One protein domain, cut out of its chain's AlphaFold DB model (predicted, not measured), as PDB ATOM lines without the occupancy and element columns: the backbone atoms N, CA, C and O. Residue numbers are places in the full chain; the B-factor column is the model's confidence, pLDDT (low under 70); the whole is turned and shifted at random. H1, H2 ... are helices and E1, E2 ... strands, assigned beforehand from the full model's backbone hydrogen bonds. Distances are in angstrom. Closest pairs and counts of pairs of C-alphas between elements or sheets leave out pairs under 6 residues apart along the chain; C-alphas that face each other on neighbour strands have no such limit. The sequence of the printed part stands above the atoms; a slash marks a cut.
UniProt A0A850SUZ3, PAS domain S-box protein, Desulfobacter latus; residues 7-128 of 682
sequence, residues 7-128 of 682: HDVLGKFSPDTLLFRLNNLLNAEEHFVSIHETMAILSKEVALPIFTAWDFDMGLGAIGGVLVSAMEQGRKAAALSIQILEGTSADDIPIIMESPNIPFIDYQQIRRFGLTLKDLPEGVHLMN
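AT A GLANCE: This is residues 7 to 128 of the 682 residues of the protein "PAS domain S-box protein" of Desulfobacter latus (UniProt A0A850SUZ3). A small three-stranded sheet, E1, E2 and E3, lies in the middle of a loose, flat body made largely of loops, and from it H3 and the returning stretch of residues 86 to 101 reach away as a long arm. Loops and the helices H1 and H2 lie beyond the E1 side of the sheet, while the short H4 follows E2 at the end away from the arm. The printed part has 122 residues with four named helices and three named strands, in the order H1 H2 E1 H3 E2 H4 E3; the sheet's order is E1, E2, E3, mixed. The class is mixed, helices and strands, though under half of the residues, 49 of 122, are in named elements. The whole is loose, with a radius of gyration of the C-alphas of 18.2 A and spans of 58 by 44 by 22 A.

IN THESE COORDINATES: H1 is residues 7 to 10, beginning at C-alpha 7 (-48.255, 14.159, -18.943). H2, residues 35 to 45, is 15.4 A long. E1, residues 64 to 67, measures 7.3 A. H3, residues 70 to 85, is the longest helix at 22.0 A, ending at C-alpha 85 (-37.530, 25.026, 30.619). E2, residues 102 to 106, measures 12.8 A, and H4, residues 107 to 112, 8.9 A. E3, residues 125 to 127, ends at C-alpha 127 (-31.677, 29.757, -3.847).

HOW THE PARTS SIT: E2 is the inner strand. E1 and E2 are antiparallel at 167 degrees, with N 65 and O 104 2.9 A apart, within hydrogen-bond range. E2 and E3 are parallel at 32 degrees, with N 125 and O 103 2.9 A apart, also within hydrogen-bond range. E2, H4 and E3 form a strand-helix-strand unit, two parallel neighbour strands with a helix between, whose crossover is right-handed. H4 only grazes the sheet; its closest C-alphas to E3 are those of Tyr 107 and Met 127, 5.7 A apart. H1, H2 and H3 are not on the sheet. H1 and H2 are close but not clearly touching, the closest C-alphas being those of His 7 and Glu 45, 6.6 A apart. H2 and H3 are apart. Residues 19 to 20 pair with residues 50 to 51, parallel. In H2, H3 and H4 every O i to N i+4 pair is within hydrogen-bond range; H1 is too short for such a pair.

THE WHOLE: The two C-alphas farthest apart are those of Asp 8 and Gly 87, at 58.5 A. The printed part has no cut. The links H1 to H2, H2 to E1, H3 to E2 and H4 to E3 are long; E1 to H3 and E2 to H4 are tight. The mean pLDDT of the printed part is 80.8, and residue 7 and residues 44 to 46 are under 70.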
ATOM      1  N   HIS A   7     -48.543  13.240 -17.848       69.00
ATOM      2  CA  HIS A   7     -48.255  14.159 -18.943       69.00
ATOM      3  C   HIS A   7     -49.496  14.468 -19.803       69.00
ATOM      4  O   HIS A   7     -49.792  15.633 -20.065       69.00
ATOM      5  N   ASP A   8     -50.280  13.457 -20.185       71.06
ATOM      6  CA  ASP A   8     -51.469  13.630 -21.035       71.06
ATOM      7  C   ASP A   8     -52.618  14.355 -20.327       71.06
ATOM      8  O   ASP A   8     -53.483  14.961 -20.970       71.06
ATOM      9  N   VAL A   9     -52.659  14.274 -18.996       74.00
ATOM     10  CA  VAL A   9     -53.621  15.021 -18.181       74.00
ATOM     11  C   VAL A   9     -53.155  16.462 -18.013       74.00
ATOM     12  O   VAL A   9     -53.935  17.383 -18.253       74.00
ATOM     13  N   LEU A  10     -51.893  16.667 -17.634       73.88
ATOM     14  CA  LEU A  10     -51.370  17.996 -17.324       73.88
ATOM     15  C   LEU A  10     -51.122  18.851 -18.576       73.88
ATOM     16  O   LEU A  10     -51.326  20.062 -18.536       73.88
ATOM     17  N   GLY A  11     -50.791  18.235 -19.713       70.81
ATOM     18  CA  GLY A  11     -50.597  18.913 -20.998       70.81
ATOM     19  C   GLY A  11     -51.876  19.483 -21.626       70.81
ATOM     20  O   GLY A  11     -51.798  20.240 -22.590       70.81
ATOM     21  N   LYS A  12     -53.059  19.150 -21.090       74.88
ATOM     22  CA  LYS A  12     -54.353  19.705 -21.536       74.88
ATOM     23  C   LYS A  12     -54.710  21.034 -20.867       74.88
ATOM     24  O   LYS A  12     -55.673  21.673 -21.288       74.88
ATOM     25  N   PHE A  13     -53.984  21.438 -19.826       78.56
ATOM     26  CA  PHE A  13     -54.237  22.695 -19.125       78.56
ATOM     27  C   PHE A  13     -53.567  23.881 -19.832       78.56
ATOM     28  O   PHE A  13     -52.518  23.744 -20.457       78.56
ATOM     29  N   SER A  14     -54.189  25.061 -19.732       76.38
ATOM     30  CA  SER A  14     -53.659  26.312 -20.298       76.38
ATOM     31  C   SER A  14     -52.317  26.687 -19.647       76.38
ATOM     32  O   SER A  14     -52.166  26.437 -18.447       76.38
ATOM     33  N   PRO A  15     -51.388  27.356 -20.359       72.00
ATOM     34  CA  PRO A  15     -50.161  27.920 -19.780       72.00
ATOM     35  C   PRO A  15     -50.383  28.830 -18.559       72.00
ATOM     36  O   PRO A  15     -49.488  28.954 -17.730       72.00
ATOM     37  N   ASP A  16     -51.576  29.415 -18.416       76.88
ATOM     38  CA  ASP A  16     -51.962  30.257 -17.270       76.88
ATOM     39  C   ASP A  16     -52.354  29.451 -16.014       76.88
ATOM     40  O   ASP A  16     -52.789  30.009 -15.005       76.88
ATOM     41  N   THR A  17     -52.244  28.123 -16.065       82.00
ATOM     42  CA  THR A  17     -52.599  27.236 -14.952       82.00
ATOM     43  C   THR A  17     -51.403  27.060 -14.025       82.00
ATOM     44  O   THR A  17     -50.327  26.664 -14.464       82.00
ATOM     45  N   LEU A  18     -51.592  27.289 -12.724       83.56
ATOM     46  CA  LEU A  18     -50.590  26.940 -11.718       83.56
ATOM     47  C   LEU A  18     -50.824  25.528 -11.188       83.56
ATOM     48  O   LEU A  18     -51.961  25.123 -10.940       83.56
ATOM     49  N   LEU A  19     -49.736  24.790 -10.986       84.50
ATOM     50  CA  LEU A  19     -49.779  23.487 -10.343       84.50
ATOM     51  C   LEU A  19     -49.379  23.655  -8.878       84.50
ATOM     52  O   LEU A  19     -48.211  23.890  -8.575       84.50
ATOM     53  N   PHE A  20     -50.335  23.526  -7.961       85.88
ATOM     54  CA  PHE A  20     -50.034  23.495  -6.533       85.88
ATOM     55  C   PHE A  20     -49.903  22.049  -6.064       85.88
ATOM     56  O   PHE A  20     -50.866  21.280  -6.095       85.88
ATOM     57  N   ARG A  21     -48.700  21.664  -5.644       84.38
ATOM     58  CA  ARG A  21     -48.423  20.296  -5.220       84.38
ATOM     59  C   ARG A  21     -48.841  20.094  -3.764       84.38
ATOM     60  O   ARG A  21     -48.325  20.742  -2.858       84.38
ATOM     61  N   LEU A  22     -49.757  19.152  -3.554       83.19
ATOM     62  CA  LEU A  22     -50.151  18.684  -2.228       83.19
ATOM     63  C   LEU A  22     -49.215  17.573  -1.727       83.19
ATOM     64  O   LEU A  22     -48.465  16.963  -2.491       83.19
ATOM     65  N   ASN A  23     -49.277  17.313  -0.424       79.44
ATOM     66  CA  ASN A  23     -48.497  16.264   0.232       79.44
ATOM     67  C   ASN A  23     -49.232  14.923   0.198       79.44
ATOM     68  O   ASN A  23     -50.427  14.879  -0.084       79.44
ATOM     69  N   ASN A  24     -48.530  13.846   0.566       79.06
ATOM     70  CA  ASN A  24     -49.130  12.524   0.779       79.06
ATOM     71  C   ASN A  24     -49.837  11.961  -0.466       79.06
ATOM     72  O   ASN A  24     -50.899  11.352  -0.370       79.06
ATOM     73  N   LEU A  25     -49.241  12.181  -1.643       79.38
ATOM     74  CA  LEU A  25     -49.771  11.695  -2.913       79.38
ATOM     75  C   LEU A  25     -49.613  10.175  -3.015       79.38
ATOM     76  O   LEU A  25     -48.537   9.628  -2.756       79.38
ATOM     77  N   LEU A  26     -50.698   9.519  -3.420       80.69
ATOM     78  CA  LEU A  26     -50.750   8.089  -3.691       80.69
ATOM     79  C   LEU A  26     -50.756   7.853  -5.201       80.69
ATOM     80  O   LEU A  26     -51.342   8.631  -5.959       80.69
ATOM     81  N   ASN A  27     -50.125   6.771  -5.641       78.81
ATOM     82  CA  ASN A  27     -50.264   6.307  -7.014       78.81
ATOM     83  C   ASN A  27     -51.584   5.527  -7.208       78.81
ATOM     84  O   ASN A  27     -52.360   5.323  -6.275       78.81
ATOM     85  N   ALA A  28     -51.840   5.065  -8.436       75.69
ATOM     86  CA  ALA A  28     -53.047   4.304  -8.773       75.69
ATOM     87  C   ALA A  28     -53.184   2.951  -8.034       75.69
ATOM     88  O   ALA A  28     -54.251   2.341  -8.090       75.69
ATOM     89  N   GLU A  29     -52.121   2.485  -7.375       80.12
ATOM     90  CA  GLU A  29     -52.068   1.263  -6.562       80.12
ATOM     91  C   GLU A  29     -52.141   1.562  -5.054       80.12
ATOM     92  O   GLU A  29     -51.921   0.668  -4.246       80.12
ATOM     93  N   GLU A  30     -52.444   2.810  -4.672       80.94
ATOM     94  CA  GLU A  30     -52.511   3.291  -3.283       80.94
ATOM     95  C   GLU A  30     -51.167   3.258  -2.522       80.94
ATOM     96  O   GLU A  30     -51.136   3.289  -1.292       80.94
ATOM     97  N   HIS A  31     -50.035   3.276  -3.235       82.19
ATOM     98  CA  HIS A  31     -48.705   3.439  -2.640       82.19
ATOM     99  C   HIS A  31     -48.285   4.913  -2.575       82.19
ATOM    100  O   HIS A  31     -48.487   5.671  -3.527       82.19
ATOM    101  N   PHE A  32     -47.646   5.314  -1.470       81.94
ATOM    102  CA  PHE A  32     -47.061   6.651  -1.316       81.94
ATOM    103  C   PHE A  32     -45.907   6.881  -2.293       81.94
ATOM    104  O   PHE A  32     -44.983   6.073  -2.364       81.94
ATOM    105  N   VAL A  33     -45.934   8.017  -2.996       80.44
ATOM    106  CA  VAL A  33     -44.875   8.426  -3.934       80.44
ATOM    107  C   VAL A  33     -43.979   9.478  -3.290       80.44
ATOM    108  O   VAL A  33     -44.460  10.422  -2.654       80.44
ATOM    109  N   SER A  34     -42.661   9.336  -3.453       82.50
ATOM    110  CA  SER A  34     -41.707  10.268  -2.855       82.50
ATOM    111  C   SER A  34     -41.766  11.662  -3.500       82.50
ATOM    112  O   SER A  34     -42.214  11.844  -4.638       82.50
ATOM    113  N   ILE A  35     -41.277  12.671  -2.769       83.06
ATOM    114  CA  ILE A  35     -41.170  14.054  -3.265       83.06
ATOM    115  C   ILE A  35     -40.286  14.104  -4.509       83.06
ATOM    116  O   ILE A  35     -40.670  14.712  -5.502       83.06
ATOM    117  N   HIS A  36     -39.127  13.444  -4.467       81.62
ATOM    118  CA  HIS A  36     -38.157  13.460  -5.557       81.62
ATOM    119  C   HIS A  36     -38.721  12.820  -6.827       81.62
ATOM    120  O   HIS A  36     -38.563  13.390  -7.900       81.62
ATOM    121  N   GLU A  37     -39.419  11.687  -6.718       79.75
ATOM    122  CA  GLU A  37     -40.060  11.042  -7.873       79.75
ATOM    123  C   GLU A  37     -41.183  11.908  -8.441       79.75
ATOM    124  O   GLU A  37     -41.220  12.164  -9.644       79.75
ATOM    125  N   THR A  38     -42.054  12.433  -7.575       80.44
ATOM    126  CA  THR A  38     -43.143  13.319  -8.003       80.44
ATOM    127  C   THR A  38     -42.601  14.577  -8.686       80.44
ATOM    128  O   THR A  38     -43.060  14.951  -9.762       80.44
ATOM    129  N   MET A  39     -41.609  15.236  -8.085       81.62
ATOM    130  CA  MET A  39     -40.999  16.441  -8.643       81.62
ATOM    131  C   MET A  39     -40.194  16.145  -9.908       81.62
ATOM    132  O   MET A  39     -40.191  16.973 -10.811       81.62
ATOM    133  N   ALA A  40     -39.555  14.980 -10.033       78.50
ATOM    134  CA  ALA A  40     -38.862  14.591 -11.259       78.50
ATOM    135  C   ALA A  40     -39.830  14.424 -12.439       78.50
ATOM    136  O   ALA A  40     -39.512  14.870 -13.538       78.50
ATOM    137  N   ILE A  41     -41.013  13.847 -12.205       75.12
ATOM    138  CA  ILE A  41     -42.072  13.737 -13.219       75.12
ATOM    139  C   ILE A  41     -42.608  15.134 -13.563       75.12
ATOM    140  O   ILE A  41     -42.590  15.552 -14.718       75.12
ATOM    141  N   LEU A  42     -43.018  15.909 -12.552       78.00
ATOM    142  CA  LEU A  42     -43.668  17.204 -12.768       78.00
ATOM    143  C   LEU A  42     -42.723  18.265 -13.350       78.00
ATOM    144  O   LEU A  42     -43.080  18.962 -14.294       78.00
ATOM    145  N   SER A  43     -41.512  18.407 -12.811       74.38
ATOM    146  CA  SER A  43     -40.597  19.486 -13.206       74.38
ATOM    147  C   SER A  43     -39.961  19.279 -14.578       74.38
ATOM    148  O   SER A  43     -39.612  20.267 -15.236       74.38
ATOM    149  N   LYS A  44     -39.794  18.022 -15.010       69.00
ATOM    150  CA  LYS A  44     -39.120  17.667 -16.263       69.00
ATOM    151  C   LYS A  44     -40.080  17.635 -17.449       69.00
ATOM    152  O   LYS A  44     -39.674  18.009 -18.545       69.00
ATOM    153  N   GLU A  45     -41.327  17.227 -17.228       65.75
ATOM    154  CA  GLU A  45     -42.280  16.949 -18.309       65.75
ATOM    155  C   GLU A  45     -43.401  17.993 -18.434       65.75
ATOM    156  O   GLU A  45     -44.106  18.010 -19.438       65.75
ATOM    157  N   VAL A  46     -43.542  18.918 -17.473       68.81
ATOM    158  CA  VAL A  46     -44.598  19.945 -17.483       68.81
ATOM    159  C   VAL A  46     -43.995  21.353 -17.589       68.81
ATOM    160  O   VAL A  46     -43.038  21.704 -16.897       68.81
ATOM    161  N   ALA A  47     -44.560  22.184 -18.472       73.12
ATOM    162  CA  ALA A  47     -44.151  23.580 -18.684       73.12
ATOM    163  C   ALA A  47     -44.856  24.587 -17.750       73.12
ATOM    164  O   ALA A  47     -44.623  25.788 -17.857       73.12
ATOM    165  N   LEU A  48     -45.726  24.107 -16.862       81.25
ATOM    166  CA  LEU A  48     -46.529  24.922 -15.953       81.25
ATOM    167  C   LEU A  48     -45.730  25.318 -14.700       81.25
ATOM    168  O   LEU A  48     -44.871  24.554 -14.251       81.25
ATOM    169  N   PRO A  49     -46.021  26.485 -14.100       84.38
ATOM    170  CA  PRO A  49     -45.402  26.902 -12.852       84.38
ATOM    171  C   PRO A  49     -45.845  26.012 -11.683       84.38
ATOM    172  O   PRO A  49     -47.035  25.911 -11.374       84.38
ATOM    173  N   ILE A  50     -44.873  25.376 -11.018       86.44
ATOM    174  CA  ILE A  50     -45.106  24.486  -9.874       86.44
ATOM    175  C   ILE A  50     -44.881  25.253  -8.571       86.44
ATOM    176  O   ILE A  50     -43.790  25.776  -8.328       86.44
ATOM    177  N   PHE A  51     -45.900  25.268  -7.718       87.06
ATOM    178  CA  PHE A  51     -45.873  25.833  -6.374       87.06
ATOM    179  C   PHE A  51     -45.976  24.721  -5.328       87.06
ATOM    180  O   PHE A  51     -46.662  23.716  -5.522       87.06
ATOM    181  N   THR A  52     -45.299  24.923  -4.203       86.56
ATOM    182  CA  THR A  52     -45.315  24.020  -3.047       86.56
ATOM    183  C   THR A  52     -45.596  24.817  -1.776       86.56
ATOM    184  O   THR A  52     -45.464  26.040  -1.754       86.56
ATOM    185  N   ALA A  53     -46.020  24.119  -0.726       84.81
ATOM    186  CA  ALA A  53     -46.179  24.675   0.606       84.81
ATOM    187  C   ALA A  53     -44.909  24.560   1.459       84.81
ATOM    188  O   ALA A  53     -44.840  25.241   2.472       84.81
ATOM    189  N   TRP A  54     -43.935  23.714   1.105       85.69
ATOM    190  CA  TRP A  54     -42.812  23.362   1.984       85.69
ATOM    191  C   TRP A  54     -41.457  23.768   1.410       85.69
ATOM    192  O   TRP A  54     -41.220  23.653   0.210       85.69
ATOM    193  N   ASP A  55     -40.544  24.216   2.271       83.31
ATOM    194  CA  ASP A  55     -39.206  24.662   1.869       83.31
ATOM    195  C   ASP A  55     -38.299  23.527   1.374       83.31
ATOM    196  O   ASP A  55     -37.508  23.734   0.459       83.31
ATOM    197  N   PHE A  56     -38.426  22.318   1.914       83.19
ATOM    198  CA  PHE A  56     -37.619  21.167   1.494       83.19
ATOM    199  C   PHE A  56     -37.980  20.619   0.103       83.19
ATOM    200  O   PHE A  56     -37.229  19.815  -0.445       83.19
ATOM    201  N   ASP A  57     -39.094  21.057  -0.490       81.06
ATOM    202  CA  ASP A  57     -39.420  20.777  -1.894       81.06
ATOM    203  C   ASP A  57     -38.648  21.716  -2.858       81.06
ATOM    204  O   ASP A  57     -38.663  21.518  -4.078       81.06
ATOM    205  N   MET A  58     -37.966  22.749  -2.340       84.38
ATOM    206  CA  MET A  58     -37.193  23.702  -3.145       84.38
ATOM    207  C   MET A  58     -35.931  23.081  -3.746       84.38
ATOM    208  O   MET A  58     -35.304  22.193  -3.175       84.38
ATOM    209  N   GLY A  59     -35.536  23.568  -4.926       80.06
ATOM    210  CA  GLY A  59     -34.398  23.034  -5.682       80.06
ATOM    211  C   GLY A  59     -34.719  21.794  -6.525       80.06
ATOM    212  O   GLY A  59     -33.878  21.361  -7.308       80.06
ATOM    213  N   LEU A  60     -35.940  21.253  -6.421       81.81
ATOM    214  CA  LEU A  60     -36.415  20.101  -7.202       81.81
ATOM    215  C   LEU A  60     -37.356  20.489  -8.359       81.81
ATOM    216  O   LEU A  60     -37.980  19.629  -8.971       81.81
ATOM    217  N   GLY A  61     -37.450  21.784  -8.683       80.19
ATOM    218  CA  GLY A  61     -38.225  22.296  -9.821       80.19
ATOM    219  C   GLY A  61     -39.475  23.103  -9.466       80.19
ATOM    220  O   GLY A  61     -40.130  23.613 -10.372       80.19
ATOM    221  N   ALA A  62     -39.782  23.273  -8.177       85.44
ATOM    222  CA  ALA A  62     -40.759  24.258  -7.718       85.44
ATOM    223  C   ALA A  62     -40.211  25.689  -7.883       85.44
ATOM    224  O   ALA A  62     -39.030  25.938  -7.638       85.44
ATOM    225  N   ILE A  63     -41.068  26.633  -8.286       86.44
ATOM    226  CA  ILE A  63     -40.687  28.045  -8.459       86.44
ATOM    227  C   ILE A  63     -40.333  28.674  -7.114       86.44
ATOM    228  O   ILE A  63     -39.328  29.380  -6.999       86.44
ATOM    229  N   GLY A  64     -41.167  28.426  -6.110       83.38
ATOM    230  CA  GLY A  64     -41.087  29.074  -4.812       83.38
ATOM    231  C   GLY A  64     -42.441  29.567  -4.333       83.38
ATOM    232  O   GLY A  64     -43.482  29.141  -4.826       83.38
ATOM    233  N   GLY A  65     -42.418  30.463  -3.355       81.56
ATOM    234  CA  GLY A  65     -43.597  31.013  -2.700       81.56
ATOM    235  C   GLY A  65     -43.285  31.423  -1.265       81.56
ATOM    236  O   GLY A  65     -42.126  31.508  -0.865       81.56
ATOM    237  N   VAL A  66     -44.330  31.671  -0.480       84.44
ATOM    238  CA  VAL A  66     -44.214  31.837   0.973       84.44
ATOM    239  C   VAL A  66     -44.327  30.449   1.592       84.44
ATOM    240  O   VAL A  66     -45.426  29.924   1.774       84.44
ATOM    241  N   LEU A  67     -43.173  29.829   1.822       86.44
ATOM    242  CA  LEU A  67     -43.070  28.410   2.137       86.44
ATOM    243  C   LEU A  67     -42.999  28.179   3.637       86.44
ATOM    244  O   LEU A  67     -42.345  28.918   4.371       86.44
ATOM    245  N   VAL A  68     -43.632  27.102   4.075       85.69
ATOM    246  CA  VAL A  68     -43.487  26.558   5.413       85.69
ATOM    247  C   VAL A  68     -42.081  25.999   5.553       85.69
ATOM    248  O   VAL A  68     -41.736  25.002   4.918       85.69
ATOM    249  N   SER A  69     -41.276  26.642   6.399       84.50
ATOM    250  CA  SER A  69     -39.966  26.118   6.755       84.50
ATOM    251  C   SER A  69     -40.062  25.206   7.961       84.50
ATOM    252  O   SER A  69     -40.313  25.666   9.077       84.50
ATOM    253  N   ALA A  70     -39.823  23.910   7.747       82.44
ATOM    254  CA  ALA A  70     -39.773  22.948   8.845       82.44
ATOM    255  C   ALA A  70     -38.678  23.324   9.859       82.44
ATOM    256  O   ALA A  70     -38.859  23.167  11.066       82.44
ATOM    257  N   MET A  71     -37.565  23.886   9.375       82.62
ATOM    258  CA  MET A  71     -36.446  24.319  10.210       82.62
ATOM    259  C   MET A  71     -36.809  25.533  11.073       82.62
ATOM    260  O   MET A  71     -36.549  25.512  12.275       82.62
ATOM    261  N   GLU A  72     -37.425  26.579  10.507       83.38
ATOM    262  CA  GLU A  72     -37.840  27.739  11.313       83.38
ATOM    263  C   GLU A  72     -38.991  27.406  12.256       83.38
ATOM    264  O   GLU A  72     -39.006  27.888  13.388       83.38
ATOM    265  N   GLN A  73     -39.929  26.552  11.839       84.94
ATOM    266  CA  GLN A  73     -40.953  26.042  12.749       84.94
ATOM    267  C   GLN A  73     -40.320  25.286  13.916       84.94
ATOM    268  O   GLN A  73     -40.635  25.573  15.069       84.94
ATOM    269  N   GLY A  74     -39.372  24.391  13.628       86.88
ATOM    270  CA  GLY A  74     -38.598  23.690  14.646       86.88
ATOM    271  C   GLY A  74     -37.834  24.651  15.557       86.88
ATOM    272  O   GLY A  74     -37.872  24.492  16.773       86.88
ATOM    273  N   ARG A  75     -37.205  25.696  15.004       85.62
ATOM    274  CA  ARG A  75     -36.483  26.706  15.787       85.62
ATOM    275  C   ARG A  75     -37.425  27.503  16.690       85.62
ATOM    276  O   ARG A  75     -37.091  27.703  17.853       85.62
ATOM    277  N   LYS A  76     -38.593  27.933  16.202       84.81
ATOM    278  CA  LYS A  76     -39.588  28.637  17.030       84.81
ATOM    279  C   LYS A  76     -40.166  27.726  18.111       84.81
ATOM    280  O   LYS A  76     -40.252  28.147  19.258       84.81
ATOM    281  N   ALA A  77     -40.495  26.477  17.783       86.38
ATOM    282  CA  ALA A  77     -40.953  25.497  18.765       86.38
ATOM    283  C   ALA A  77     -39.880  25.216  19.830       86.38
ATOM    284  O   ALA A  77     -40.187  25.170  21.020       86.38
ATOM    285  N   ALA A  78     -38.614  25.098  19.425       88.81
ATOM    286  CA  ALA A  78     -37.489  24.958  20.342       88.81
ATOM    287  C   ALA A  78     -37.321  26.206  21.219       88.81
ATOM    288  O   ALA A  78     -37.125  26.072  22.420       88.81
ATOM    289  N   ALA A  79     -37.465  27.411  20.659       86.50
ATOM    290  CA  ALA A  79     -37.411  28.656  21.421       86.50
ATOM    291  C   ALA A  79     -38.535  28.747  22.469       86.50
ATOM    292  O   ALA A  79     -38.270  29.110  23.610       86.50
ATOM    293  N   LEU A  80     -39.765  28.355  22.121       87.31
ATOM    294  CA  LEU A  80     -40.869  28.255  23.083       87.31
ATOM    295  C   LEU A  80     -40.596  27.184  24.150       87.31
ATOM    296  O   LEU A  80     -40.837  27.407  25.331       87.31
ATOM    297  N   SER A  81     -40.032  26.042  23.749       88.62
ATOM    298  CA  SER A  81     -39.652  24.970  24.680       88.62
ATOM    299  C   SER A  81     -38.577  25.430  25.666       88.62
ATOM    300  O   SER A  81     -38.636  25.082  26.840       88.62
ATOM    301  N   ILE A  82     -37.622  26.250  25.215       89.44
ATOM    302  CA  ILE A  82     -36.606  26.862  26.078       89.44
ATOM    303  C   ILE A  82     -37.270  27.764  27.127       89.44
ATOM    304  O   ILE A  82     -36.926  27.657  28.297       89.44
ATOM    305  N   GLN A  83     -38.282  28.559  26.764       87.88
ATOM    306  CA  GLN A  83     -38.991  29.409  27.735       87.88
ATOM    307  C   GLN A  83     -39.723  28.610  28.824       87.88
ATOM    308  O   GLN A  83     -39.743  29.039  29.978       87.88
ATOM    309  N   ILE A  84     -40.296  27.445  28.484       88.62
ATOM    310  CA  ILE A  84     -40.872  26.520  29.482       88.62
ATOM    311  C   ILE A  84     -39.772  26.023  30.421       88.62
ATOM    312  O   ILE A  84     -39.927  26.052  31.640       88.62
ATOM    313  N   LEU A  85     -38.654  25.566  29.852       90.25
ATOM    314  CA  LEU A  85     -37.530  25.026  30.619       90.25
ATOM    315  C   LEU A  85     -36.885  26.076  31.536       90.25
ATOM    316  O   LEU A  85     -36.358  25.723  32.588       90.25
ATOM    317  N   GLU A  86     -36.958  27.353  31.166       90.12
ATOM    318  CA  GLU A  86     -36.481  28.487  31.963       90.12
ATOM    319  C   GLU A  86     -37.460  28.917  33.077       90.12
ATOM    320  O   GLU A  86     -37.114  29.773  33.890       90.12
ATOM    321  N   GLY A  87     -38.639  28.287  33.179       87.69
ATOM    322  CA  GLY A  87     -39.556  28.419  34.319       87.69
ATOM    323  C   GLY A  87     -40.882  29.135  34.039       87.69
ATOM    324  O   GLY A  87     -41.653  29.346  34.976       87.69
ATOM    325  N   THR A  88     -41.176  29.499  32.788       87.06
ATOM    326  CA  THR A  88     -42.471  30.093  32.400       87.06
ATOM    327  C   THR A  88     -43.569  29.022  32.385       87.06
ATOM    328  O   THR A  88     -43.375  27.944  31.819       87.06
ATOM    329  N   SER A  89     -44.733  29.302  32.987       86.00
ATOM    330  CA  SER A  89     -45.881  28.381  32.959       86.00
ATOM    331  C   SER A  89     -46.395  28.186  31.532       86.00
ATOM    332  O   SER A  89     -46.461  29.142  30.762       86.00
ATOM    333  N   ALA A  90     -46.804  26.964  31.182       82.12
ATOM    334  CA  ALA A  90     -47.308  26.650  29.843       82.12
ATOM    335  C   ALA A  90     -48.576  27.446  29.476       82.12
ATOM    336  O   ALA A  90     -48.770  27.755  28.303       82.12
ATOM    337  N   ASP A  91     -49.391  27.821  30.469       86.88
ATOM    338  CA  ASP A  91     -50.607  28.621  30.266       86.88
ATOM    339  C   ASP A  91     -50.305  30.082  29.882       86.88
ATOM    340  O   ASP A  91     -51.138  30.739  29.258       86.88
ATOM    341  N   ASP A  92     -49.108  30.581  30.211       85.12
ATOM    342  CA  ASP A  92     -48.683  31.962  29.945       85.12
ATOM    343  C   ASP A  92     -47.946  32.111  28.601       85.12
ATOM    344  O   ASP A  92     -47.572  33.218  28.203       85.12
ATOM    345  N   ILE A  93     -47.715  31.006  27.883       82.88
ATOM    346  CA  ILE A  93     -46.984  31.039  26.618       82.88
ATOM    347  C   ILE A  93     -47.894  31.553  25.501       82.88
ATOM    348  O   ILE A  93     -48.963  30.987  25.260       82.88
ATOM    349  N   PRO A  94     -47.477  32.607  24.771       80.69
ATOM    350  CA  PRO A  94     -48.315  33.203  23.749       80.69
ATOM    351  C   PRO A  94     -48.581  32.209  22.620       80.69
ATOM    352  O   PRO A  94     -47.662  31.616  22.048       80.69
ATOM    353  N   ILE A  95     -49.854  32.080  22.247       80.88
ATOM    354  CA  ILE A  95     -50.250  31.325  21.060       80.88
ATOM    355  C   ILE A  95     -49.764  32.104  19.832       80.88
ATOM    356  O   ILE A  95     -50.317  33.145  19.474       80.88
ATOM    357  N   ILE A  96     -48.703  31.609  19.187       78.50
ATOM    358  CA  ILE A  96     -48.166  32.213  17.963       78.50
ATOM    359  C   ILE A  96     -49.100  31.873  16.801       78.50
ATOM    360  O   ILE A  96     -49.045  30.781  16.239       78.50
ATOM    361  N   MET A  97     -49.943  32.835  16.434       77.25
ATOM    362  CA  MET A  97     -50.840  32.732  15.279       77.25
ATOM    363  C   MET A  97     -50.180  33.198  13.969       77.25
ATOM    364  O   MET A  97     -50.687  32.911  12.886       77.25
ATOM    365  N   GLU A  98     -49.046  33.903  14.042       75.19
ATOM    366  CA  GLU A  98     -48.309  34.354  12.858       75.19
ATOM    367  C   GLU A  98     -47.460  33.231  12.258       75.19
ATOM    368  O   GLU A  98     -46.528  32.703  12.877       75.19
ATOM    369  N   SER A  99     -47.777  32.884  11.012       71.62
ATOM    370  CA  SER A  99     -47.097  31.828  10.273       71.62
ATOM    371  C   SER A  99     -45.614  32.181  10.032       71.62
ATOM    372  O   SER A  99     -45.332  33.240   9.475       71.62
ATOM    373  N   PRO A 100     -44.639  31.323  10.404       71.94
ATOM    374  CA  PRO A 100     -43.205  31.563  10.195       71.94
ATOM    375  C   PRO A 100     -42.741  31.285   8.758       71.94
ATOM    376  O   PRO A 100     -41.586  30.924   8.538       71.94
ATOM    377  N   ASN A 101     -43.638  31.388   7.782       82.00
ATOM    378  CA  ASN A 101     -43.328  31.023   6.413       82.00
ATOM    379  C   ASN A 101     -42.371  32.043   5.784       82.00
ATOM    380  O   ASN A 101     -42.545  33.251   5.941       82.00
ATOM    381  N   ILE A 102     -41.367  31.551   5.060       76.00
ATOM    382  CA  ILE A 102     -40.313  32.377   4.469       76.00
ATOM    383  C   ILE A 102     -40.565  32.506   2.963       76.00
ATOM    384  O   ILE A 102     -40.796  31.491   2.298       76.00
ATOM    385  N   PRO A 103     -40.498  33.723   2.390       83.56
ATOM    386  CA  PRO A 103     -40.521  33.894   0.947       83.56
ATOM    387  C   PRO A 103     -39.232  33.328   0.333       83.56
ATOM    388  O   PRO A 103     -38.141  33.871   0.519       83.56
ATOM    389  N   PHE A 104     -39.361  32.237  -0.416       85.00
ATOM    390  CA  PHE A 104     -38.262  31.546  -1.088       85.00
ATOM    391  C   PHE A 104     -38.539  31.448  -2.578       85.00
ATOM    392  O   PHE A 104     -39.655  31.118  -2.974       85.00
ATOM    393  N   ILE A 105     -37.524  31.698  -3.405       86.75
ATOM    394  CA  ILE A 105     -37.609  31.511  -4.857       86.75
ATOM    395  C   ILE A 105     -36.307  30.896  -5.374       86.75
ATOM    396  O   ILE A 105     -35.207  31.301  -4.985       86.75
ATOM    397  N   ASP A 106     -36.423  29.923  -6.277       85.62
ATOM    398  CA  ASP A 106     -35.269  29.324  -6.946       85.62
ATOM    399  C   ASP A 106     -34.811  30.194  -8.130       85.62
ATOM    400  O   ASP A 106     -35.559  30.451  -9.080       85.62
ATOM    401  N   TYR A 107     -33.548  30.631  -8.100       81.69
ATOM    402  CA  TYR A 107     -32.948  31.461  -9.143       81.69
ATOM    403  C   TYR A 107     -32.930  30.791 -10.523       81.69
ATOM    404  O   TYR A 107     -33.011  31.481 -11.544       81.69
ATOM    405  N   GLN A 108     -32.864  29.459 -10.590       81.00
ATOM    406  CA  GLN A 108     -32.942  28.747 -11.866       81.00
ATOM    407  C   GLN A 108     -34.353  28.806 -12.461       81.00
ATOM    408  O   GLN A 108     -34.498  28.979 -13.673       81.00
ATOM    409  N   GLN A 109     -35.388  28.747 -11.618       81.81
ATOM    410  CA  GLN A 109     -36.774  28.850 -12.069       81.81
ATOM    411  C   GLN A 109     -37.142  30.283 -12.474       81.81
ATOM    412  O   GLN A 109     -37.852  30.457 -13.462       81.81
ATOM    413  N   ILE A 110     -36.569  31.307 -11.822       80.25
ATOM    414  CA  ILE A 110     -36.671  32.711 -12.272       80.25
ATOM    415  C   ILE A 110     -36.273  32.825 -13.748       80.25
ATOM    416  O   ILE A 110     -37.004  33.406 -14.546       80.25
ATOM    417  N   ARG A 111     -35.146  32.215 -14.141       76.38
ATOM    418  CA  ARG A 111     -34.717  32.211 -15.547       76.38
ATOM    419  C   ARG A 111     -35.612  31.359 -16.440       76.38
ATOM    420  O   ARG A 111     -35.896  31.785 -17.555       76.38
ATOM    421  N   ARG A 112     -36.045  30.180 -15.977       77.50
ATOM    422  CA  ARG A 112     -36.897  29.263 -16.755       77.50
ATOM    423  C   ARG A 112     -38.221  29.916 -17.158       77.50
ATOM    424  O   ARG A 112     -38.641  29.755 -18.296       77.50
ATOM    425  N   PHE A 113     -38.837  30.664 -16.247       77.62
ATOM    426  CA  PHE A 113     -40.127  31.324 -16.464       77.62
ATOM    427  C   PHE A 113     -40.005  32.799 -16.882       77.62
ATOM    428  O   PHE A 113     -41.008  33.500 -16.960       77.62
ATOM    429  N   GLY A 114     -38.792  33.284 -17.170       76.31
ATOM    430  CA  GLY A 114     -38.574  34.645 -17.673       76.31
ATOM    431  C   GLY A 114     -38.852  35.765 -16.662       76.31
ATOM    432  O   GLY A 114     -39.055  36.906 -17.071       76.31
ATOM    433  N   LEU A 115     -38.841  35.468 -15.362       78.94
ATOM    434  CA  LEU A 115     -39.003  36.458 -14.296       78.94
ATOM    435  C   LEU A 115     -37.720  37.290 -14.152       78.94
ATOM    436  O   LEU A 115     -36.609  36.769 -14.298       78.94
ATOM    437  N   THR A 116     -37.832  38.580 -13.823       78.56
ATOM    438  CA  THR A 116     -36.655  39.404 -13.513       78.56
ATOM    439  C   THR A 116     -36.504  39.621 -12.011       78.56
ATOM    440  O   THR A 116     -37.473  39.648 -11.262       78.56
ATOM    441  N   LEU A 117     -35.263  39.822 -11.546       75.12
ATOM    442  CA  LEU A 117     -34.968  40.104 -10.130       75.12
ATOM    443  C   LEU A 117     -35.690  41.355  -9.591       75.12
ATOM    444  O   LEU A 117     -35.752  41.525  -8.380       75.12
ATOM    445  N   LYS A 118     -36.193  42.232 -10.472       75.00
ATOM    446  CA  LYS A 118     -36.955  43.433 -10.105       75.00
ATOM    447  C   LYS A 118     -38.433  43.150  -9.824       75.00
ATOM    448  O   LYS A 118     -39.060  43.956  -9.153       75.00
ATOM    449  N   ASP A 119     -38.960  42.029 -10.315       72.88
ATOM    450  CA  ASP A 119     -40.372  41.656 -10.172       72.88
ATOM    451  C   ASP A 119     -40.641  40.892  -8.863       72.88
ATOM    452  O   ASP A 119     -41.775  40.516  -8.572       72.88
ATOM    453  N   LEU A 120     -39.593  40.624  -8.077       78.50
ATOM    454  CA  LEU A 120     -39.687  39.859  -6.841       78.50
ATOM    455  C   LEU A 120     -40.003  40.773  -5.651       78.50
ATOM    456  O   LEU A 120     -39.427  41.860  -5.560       78.50
ATOM    457  N   PRO A 121     -40.852  40.328  -4.706       74.62
ATOM    458  CA  PRO A 121     -41.077  41.061  -3.469       74.62
ATOM    459  C   PRO A 121     -39.773  41.268  -2.686       74.62
ATOM    460  O   PRO A 121     -38.853  40.445  -2.731       74.62
ATOM    461  N   GLU A 122     -39.695  42.368  -1.939       74.25
ATOM    462  CA  GLU A 122     -38.564  42.617  -1.044       74.25
ATOM    463  C   GLU A 122     -38.490  41.537   0.053       74.25
ATOM    464  O   GLU A 122     -39.509  41.079   0.566       74.25
ATOM    465  N   GLY A 123     -37.274  41.110   0.408       74.44
ATOM    466  CA  GLY A 123     -37.040  40.104   1.455       74.44
ATOM    467  C   GLY A 123     -37.061  38.638   1.002       74.44
ATOM    468  O   GLY A 123     -36.906  37.753   1.838       74.44
ATOM    469  N   VAL A 124     -37.208  38.353  -0.298       81.69
ATOM    470  CA  VAL A 124     -37.155  36.980  -0.834       81.69
ATOM    471  C   VAL A 124     -35.745  36.383  -0.731       81.69
ATOM    472  O   VAL A 124     -34.765  36.965  -1.206       81.69
ATOM    473  N   HIS A 125     -35.649  35.163  -0.203       81.69
ATOM    474  CA  HIS A 125     -34.425  34.368  -0.232       81.69
ATOM    475  C   HIS A 125     -34.255  33.668  -1.588       81.69
ATOM    476  O   HIS A 125     -35.082  32.853  -2.001       81.69
ATOM    477  N   LEU A 126     -33.158  33.988  -2.282       82.00
ATOM    478  CA  LEU A 126     -32.803  33.401  -3.576       82.00
ATOM    479  C   LEU A 126     -31.926  32.162  -3.392       82.00
ATOM    480  O   LEU A 126     -30.782  32.264  -2.947       82.00
ATOM    481  N   MET A 127     -32.435  31.009  -3.807       77.75
ATOM    482  CA  MET A 127     -31.677  29.757  -3.847       77.75
ATOM    483  C   MET A 127     -30.943  29.618  -5.193       77.75
ATOM    484  O   MET A 127     -31.428  30.103  -6.210       77.75
ATOM    485  N   ASN A 128     -29.773  28.967  -5.225       75.44
ATOM    486  CA  ASN A 128     -29.010  28.655  -6.453       75.44
ATOM    487  C   ASN A 128     -28.502  29.857  -7.295       75.44
ATOM    488  O   ASN A 128     -28.369  29.757  -8.520       75.44
TER     489      ASN A 128